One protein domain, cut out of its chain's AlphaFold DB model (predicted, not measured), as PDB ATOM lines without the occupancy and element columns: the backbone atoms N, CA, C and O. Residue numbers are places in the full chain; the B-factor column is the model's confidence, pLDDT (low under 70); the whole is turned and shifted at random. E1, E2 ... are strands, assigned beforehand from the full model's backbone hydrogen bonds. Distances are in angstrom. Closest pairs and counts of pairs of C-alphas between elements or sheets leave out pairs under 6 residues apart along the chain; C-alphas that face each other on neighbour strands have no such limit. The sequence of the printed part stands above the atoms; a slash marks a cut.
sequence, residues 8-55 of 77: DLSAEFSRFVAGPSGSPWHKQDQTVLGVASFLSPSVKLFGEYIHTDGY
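AT A GLANCE: This is residues 8 to 55 of the 77 residues of an uncharacterized protein of Flavobacteriales bacterium (UniProt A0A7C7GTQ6). What shape is this? Three long strands lie side by side in one narrow, twisted sheet with both faces bare, E2 in the middle, and residues 18 to 26 loop round at one end. What builds it? The 48 printed residues, all strand by class, hold E1, E2 and E3, a meander, each strand the antiparallel neighbour of the one before. It is an extended rod, spanning 49 by 13 by 12 A, with radius of gyration of the C-alphas 15.6 A.

IN THESE COORDINATES: Where is the longest strand? E2, residues 27 to 40, measures 40.7 A from first to last C-alpha. Where are the edge strands? E1, residues 8 to 17, measures 30.0 A from C-alpha 8 at (-58.000, 96.873, 22.252). E3, residues 43 to 54, measures 35.2 A and ends at C-alpha 54 at (-32.879, 92.704, 9.380).

HOW THE PARTS SIT: How does E1 meet E2? This hairpin is antiparallel at 161 degrees, with N 12 and O 32 2.8 A apart, within hydrogen-bond range. And E3? Hairpin E2 and E3 is antiparallel at 168 degrees, with N 33 and O 49 at 2.9 A.

THE WHOLE: How far does it reach? The C-alphas farthest apart, Gly 22 and Pro 41, are 49.8 A apart. Any cut or weak part? The printed part has no cut, and no printed residue is under 70 in pLDDT.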
ATOM      1  N   ASP A   8     -58.330  97.669  23.425       93.81
ATOM      2  CA  ASP A   8     -58.000  96.873  22.252       93.81
ATOM      3  C   ASP A   8     -56.524  96.474  22.332       93.81
ATOM      4  O   ASP A   8     -55.655  97.326  22.530       93.81
ATOM      5  N   LEU A   9     -56.238  95.186  22.142       95.62
ATOM      6  CA  LEU A   9     -54.882  94.652  22.027       95.62
ATOM      7  C   LEU A   9     -54.714  94.005  20.654       95.62
ATOM      8  O   LEU A   9     -55.576  93.239  20.220       95.62
ATOM      9  N   SER A  10     -53.599  94.287  19.987       95.44
ATOM     10  CA  SER A  10     -53.245  93.676  18.707       95.44
ATOM     11  C   SER A  10     -51.794  93.205  18.697       95.44
ATOM     12  O   SER A  10     -50.923  93.753  19.375       95.44
ATOM     13  N   ALA A  11     -51.540  92.157  17.921       96.56
ATOM     14  CA  ALA A  11     -50.207  91.659  17.640       96.56
ATOM     15  C   ALA A  11     -50.159  91.203  16.183       96.56
ATOM     16  O   ALA A  11     -51.013  90.432  15.744       96.56
ATOM     17  N   GLU A  12     -49.163  91.676  15.447       96.00
ATOM     18  CA  GLU A  12     -48.932  91.326  14.053       96.00
ATOM     19  C   GLU A  12     -47.481  90.894  13.863       96.00
ATOM     20  O   GLU A  12     -46.557  91.483  14.424       96.00
ATOM     21  N   PHE A  13     -47.293  89.862  13.044       94.31
ATOM     22  CA  PHE A  13     -45.993  89.443  12.550       94.31
ATOM     23  C   PHE A  13     -46.022  89.429  11.026       94.31
ATOM     24  O   PHE A  13     -46.921  88.838  10.422       94.31
ATOM     25  N   SER A  14     -45.007  90.019  10.407       90.31
ATOM     26  CA  SER A  14     -44.804  89.977   8.965       90.31
ATOM     27  C   SER A  14     -43.349  89.667   8.623       90.31
ATOM     28  O   SER A  14     -42.417  89.966   9.369       90.31
ATOM     29  N   ARG A  15     -43.155  89.017   7.474       89.44
ATOM     30  CA  ARG A  15     -41.840  88.691   6.921       89.44
ATOM     31  C   ARG A  15     -41.784  89.146   5.479       89.44
ATOM     32  O   ARG A  15     -42.591  88.711   4.660       89.44
ATOM     33  N   PHE A  16     -40.782  89.951   5.169       87.44
ATOM     34  CA  PHE A  16     -40.489  90.399   3.822       87.44
ATOM     35  C   PHE A  16     -39.176  89.780   3.337       87.44
ATOM     36  O   PHE A  16     -38.148  89.900   4.002       87.44
ATOM     37  N   VAL A  17     -39.202  89.103   2.187       87.44
ATOM     38  CA  VAL A  17     -38.022  88.485   1.562       87.44
ATOM     39  C   VAL A  17     -37.659  89.304   0.328       87.44
ATOM     40  O   VAL A  17     -38.434  89.352  -0.621       87.44
ATOM     41  N   ALA A  18     -36.496  89.957   0.359       80.38
ATOM     42  CA  ALA A  18     -36.092  90.945  -0.647       80.38
ATOM     43  C   ALA A  18     -34.998  90.443  -1.599       80.38
ATOM     44  O   ALA A  18     -34.785  91.014  -2.664       80.38
ATOM     45  N   GLY A  19     -34.252  89.409  -1.204       79.56
ATOM     46  CA  GLY A  19     -33.066  88.976  -1.938       79.56
ATOM     47  C   GLY A  19     -32.764  87.489  -1.795       79.56
ATOM     48  O   GLY A  19     -33.459  86.776  -1.069       79.56
ATOM     49  N   PRO A  20     -31.717  87.000  -2.477       80.00
ATOM     50  CA  PRO A  20     -31.315  85.603  -2.405       80.00
ATOM     51  C   PRO A  20     -30.821  85.225  -1.002       80.00
ATOM     52  O   PRO A  20     -30.370  86.066  -0.219       80.00
ATOM     53  N   SER A  21     -30.932  83.936  -0.676       80.94
ATOM     54  CA  SER A  21     -30.523  83.416   0.629       80.94
ATOM     55  C   SER A  21     -29.039  83.674   0.885       80.94
ATOM     56  O   SER A  21     -28.202  83.444   0.015       80.94
ATOM     57  N   GLY A  22     -28.721  84.173   2.081       79.12
ATOM     58  CA  GLY A  22     -27.355  84.505   2.495       79.12
ATOM     59  C   GLY A  22     -26.912  85.942   2.201       79.12
ATOM     60  O   GLY A  22     -25.866  86.353   2.700       79.12
ATOM     61  N   SER A  23     -27.683  86.739   1.455       82.81
ATOM     62  CA  SER A  23     -27.386  88.169   1.304       82.81
ATOM     63  C   SER A  23     -27.669  88.952   2.599       82.81
ATOM     64  O   SER A  23     -28.632  88.632   3.298       82.81
ATOM     65  N   PRO A  24     -26.914  90.032   2.898       75.12
ATOM     66  CA  PRO A  24     -27.165  90.885   4.069       75.12
ATOM     67  C   PRO A  24     -28.577  91.490   4.121       75.12
ATOM     68  O   PRO A  24     -29.064  91.824   5.193       75.12
ATOM     69  N   TRP A  25     -29.238  91.605   2.966       82.00
ATOM     70  CA  TRP A  25     -30.607  92.098   2.808       82.00
ATOM     71  C   TRP A  25     -31.620  91.005   2.438       82.00
ATOM     72  O   TRP A  25     -32.646  91.272   1.817       82.00
ATOM     73  N   HIS A  26     -31.316  89.743   2.741       83.69
ATOM     74  CA  HIS A  26     -32.154  88.617   2.333       83.69
ATOM     75  C   HIS A  26     -33.601  88.755   2.827       83.69
ATOM     76  O   HIS A  26     -34.541  88.523   2.062       83.69
ATOM     77  N   LYS A  27     -33.775  89.143   4.095       87.94
ATOM     78  CA  LYS A  27     -35.087  89.272   4.721       87.94
ATOM     79  C   LYS A  27     -35.134  90.365   5.779       87.94
ATOM     80  O   LYS A  27     -34.121  90.678   6.405       87.94
ATOM     81  N   GLN A  28     -36.346  90.844   6.017       90.06
ATOM     82  CA  GLN A  28     -36.706  91.687   7.143       90.06
ATOM     83  C   GLN A  28     -37.959  91.108   7.808       90.06
ATOM     84  O   GLN A  28     -38.990  90.942   7.154       90.06
ATOM     85  N   ASP A  29     -37.859  90.786   9.094       92.44
ATOM     86  CA  ASP A  29     -38.998  90.379   9.915       92.44
ATOM     87  C   ASP A  29     -39.475  91.599  10.710       92.44
ATOM     88  O   ASP A  29     -38.657  92.385  11.190       92.44
ATOM     89  N   GLN A  30     -40.786  91.779  10.838       94.19
ATOM     90  CA  GLN A  30     -41.374  92.855  11.628       94.19
ATOM     91  C   GLN A  30     -42.425  92.285  12.569       94.19
ATOM     92  O   GLN A  30     -43.306  91.528  12.165       94.19
ATOM     93  N   THR A  31     -42.341  92.690  13.829       96.44
ATOM     94  CA  THR A  31     -43.373  92.447  14.832       96.44
ATOM     95  C   THR A  31     -43.947  93.782  15.273       96.44
ATOM     96  O   THR A  31     -43.197  94.693  15.624       96.44
ATOM     97  N   VAL A  32     -45.273  93.896  15.263       97.25
ATOM     98  CA  VAL A  32     -46.002  95.074  15.740       97.25
ATOM     99  C   VAL A  32     -46.911  94.649  16.878       97.25
ATOM    100  O   VAL A  32     -47.730  93.747  16.721       97.25
ATOM    101  N   LEU A  33     -46.765  95.291  18.030       97.62
ATOM    102  CA  LEU A  33     -47.667  95.131  19.166       97.62
ATOM    103  C   LEU A  33     -48.430  96.434  19.357       97.62
ATOM    104  O   LEU A  33     -47.814  97.487  19.531       97.62
ATOM    105  N   GLY A  34     -49.754  96.364  19.325       97.25
ATOM    106  CA  GLY A  34     -50.628  97.521  19.429       97.25
ATOM    107  C   GLY A  34     -51.488  97.483  20.683       97.25
ATOM    108  O   GLY A  34     -51.954  96.433  21.132       97.25
ATOM    109  N   VAL A  35     -51.721  98.667  21.233       96.94
ATOM    110  CA  VAL A  35     -52.716  98.911  22.274       96.94
ATOM    111  C   VAL A  35     -53.530 100.134  21.892       96.94
ATOM    112  O   VAL A  35     -52.977 101.139  21.445       96.94
ATOM    113  N   ALA A  36     -54.845 100.080  22.070       95.56
ATOM    114  CA  ALA A  36     -55.689 101.241  21.846       95.56
ATOM    115  C   ALA A  36     -56.874 101.294  22.805       95.56
ATOM    116  O   ALA A  36     -57.360 100.278  23.285       95.56
ATOM    117  N   SER A  37     -57.357 102.500  23.082       93.88
ATOM    118  CA  SER A  37     -58.576 102.702  23.859       93.88
ATOM    119  C   SER A  37     -59.254 104.014  23.478       93.88
ATOM    120  O   SER A  37     -58.610 104.981  23.060       93.88
ATOM    121  N   PHE A  38     -60.574 104.058  23.623       92.06
ATOM    122  CA  PHE A  38     -61.354 105.272  23.424       92.06
ATOM    123  C   PHE A  38     -61.379 106.106  24.707       92.06
ATOM    124  O   PHE A  38     -61.959 105.701  25.711       92.06
ATOM    125  N   LEU A  39     -60.794 107.305  24.674       88.12
ATOM    126  CA  LEU A  39     -60.877 108.266  25.782       88.12
ATOM    127  C   LEU A  39     -62.270 108.909  25.865       88.12
ATOM    128  O   LEU A  39     -62.721 109.262  26.957       88.12
ATOM    129  N   SER A  40     -62.939 109.026  24.716       88.12
ATOM    130  CA  SER A  40     -64.340 109.413  24.528       88.12
ATOM    131  C   SER A  40     -64.874 108.754  23.241       88.12
ATOM    132  O   SER A  40     -64.067 108.251  22.456       88.12
ATOM    133  N   PRO A  41     -66.190 108.788  22.950       87.00
ATOM    134  CA  PRO A  41     -66.736 108.221  21.709       87.00
ATOM    135  C   PRO A  41     -66.132 108.792  20.415       87.00
ATOM    136  O   PRO A  41     -66.272 108.191  19.355       87.00
ATOM    137  N   SER A  42     -65.467 109.949  20.488       92.62
ATOM    138  CA  SER A  42     -64.864 110.630  19.335       92.62
ATOM    139  C   SER A  42     -63.335 110.683  19.384       92.62
ATOM    140  O   SER A  42     -62.728 111.215  18.460       92.62
ATOM    141  N   VAL A  43     -62.696 110.162  20.438       92.69
ATOM    142  CA  VAL A  43     -61.236 110.215  20.610       92.69
ATOM    143  C   VAL A  43     -60.704 108.825  20.932       92.69
ATOM    144  O   VAL A  43     -60.951 108.300  22.019       92.69
ATOM    145  N   LYS A  44     -59.923 108.260  20.006       93.12
ATOM    146  CA  LYS A  44     -59.174 107.014  20.189       93.12
ATOM    147  C   LYS A  44     -57.696 107.334  20.387       93.12
ATOM    148  O   LYS A  44     -57.096 108.002  19.550       93.12
ATOM    149  N   LEU A  45     -57.123 106.858  21.488       94.88
ATOM    150  CA  LEU A  45     -55.684 106.864  21.719       94.88
ATOM    151  C   LEU A  45     -55.141 105.479  21.378       94.88
ATOM    152  O   LEU A  45     -55.742 104.474  21.755       94.88
ATOM    153  N   PHE A  46     -54.015 105.428  20.677       95.88
ATOM    154  CA  PHE A  46     -53.333 104.185  20.347       95.88
ATOM    155  C   PHE A  46     -51.823 104.343  20.518       95.88
ATOM    156  O   PHE A  46     -51.290 105.451  20.437       95.88
ATOM    157  N   GLY A  47     -51.155 103.229  20.785       97.06
ATOM    158  CA  GLY A  47     -49.708 103.121  20.844       97.06
ATOM    159  C   GLY A  47     -49.268 101.823  20.188       97.06
ATOM    160  O   GLY A  47     -49.913 100.788  20.361       97.06
ATOM    161  N   GLU A  48     -48.172 101.888  19.440       97.44
ATOM    162  CA  GLU A  48     -47.610 100.747  18.727       97.44
ATOM    163  C   GLU A  48     -46.129 100.605  19.070       97.44
ATOM    164  O   GLU A  48     -45.359 101.567  19.024       97.44
ATOM    165  N   TYR A  49     -45.733  99.388  19.427       96.69
ATOM    166  CA  TYR A  49     -44.342  98.981  19.517       96.69
ATOM    167  C   TYR A  49     -43.988  98.206  18.253       96.69
ATOM    168  O   TYR A  49     -44.588  97.168  17.974       96.69
ATOM    169  N   ILE A  50     -43.011  98.713  17.504       95.88
ATOM    170  CA  ILE A  50     -42.544  98.110  16.257       95.88
ATOM    171  C   ILE A  50     -41.113  97.619  16.472       95.88
ATOM    172  O   ILE A  50     -40.229  98.397  16.836       95.88
ATOM    173  N   HIS A  51     -40.895  96.331  16.229       94.69
ATOM    174  CA  HIS A  51     -39.579  95.707  16.222       94.69
ATOM    175  C   HIS A  51     -39.287  95.141  14.839       94.69
ATOM    176  O   HIS A  51     -40.079  94.357  14.315       94.69
ATOM    177  N   THR A  52     -38.146  95.527  14.274       92.50
ATOM    178  CA  THR A  52     -37.727  95.120  12.935       92.50
ATOM    179  C   THR A  52     -36.363  94.451  13.009       92.50
ATOM    180  O   THR A  52     -35.391  95.073  13.437       92.50
ATOM    181  N   ASP A  53     -36.299  93.205  12.546       90.94
ATOM    182  CA  ASP A  53     -35.086  92.400  12.471       90.94
ATOM    183  C   ASP A  53     -34.639  92.234  11.021       90.94
ATOM    184  O   ASP A  53     -35.337  91.647  10.188       90.94
ATOM    185  N   GLY A  54     -33.427  92.693  10.730       87.31
ATOM    186  CA  GLY A  54     -32.879  92.704   9.380       87.31
ATOM    187  C   GLY A  54     -33.212  93.986   8.622       87.31
ATOM    188  O   GLY A  54     -33.701  94.965   9.179       87.31
ATOM    189  N   TYR A  55     -32.877  93.991   7.338       82.00
ATOM    190  CA  TYR A  55     -32.999  95.153   6.468       82.00
ATOM    191  C   TYR A  55     -33.370  94.678   5.071       82.00
ATOM    192  O   TYR A  55     -32.766  93.742   4.547       82.00
TER     193      TYR A  55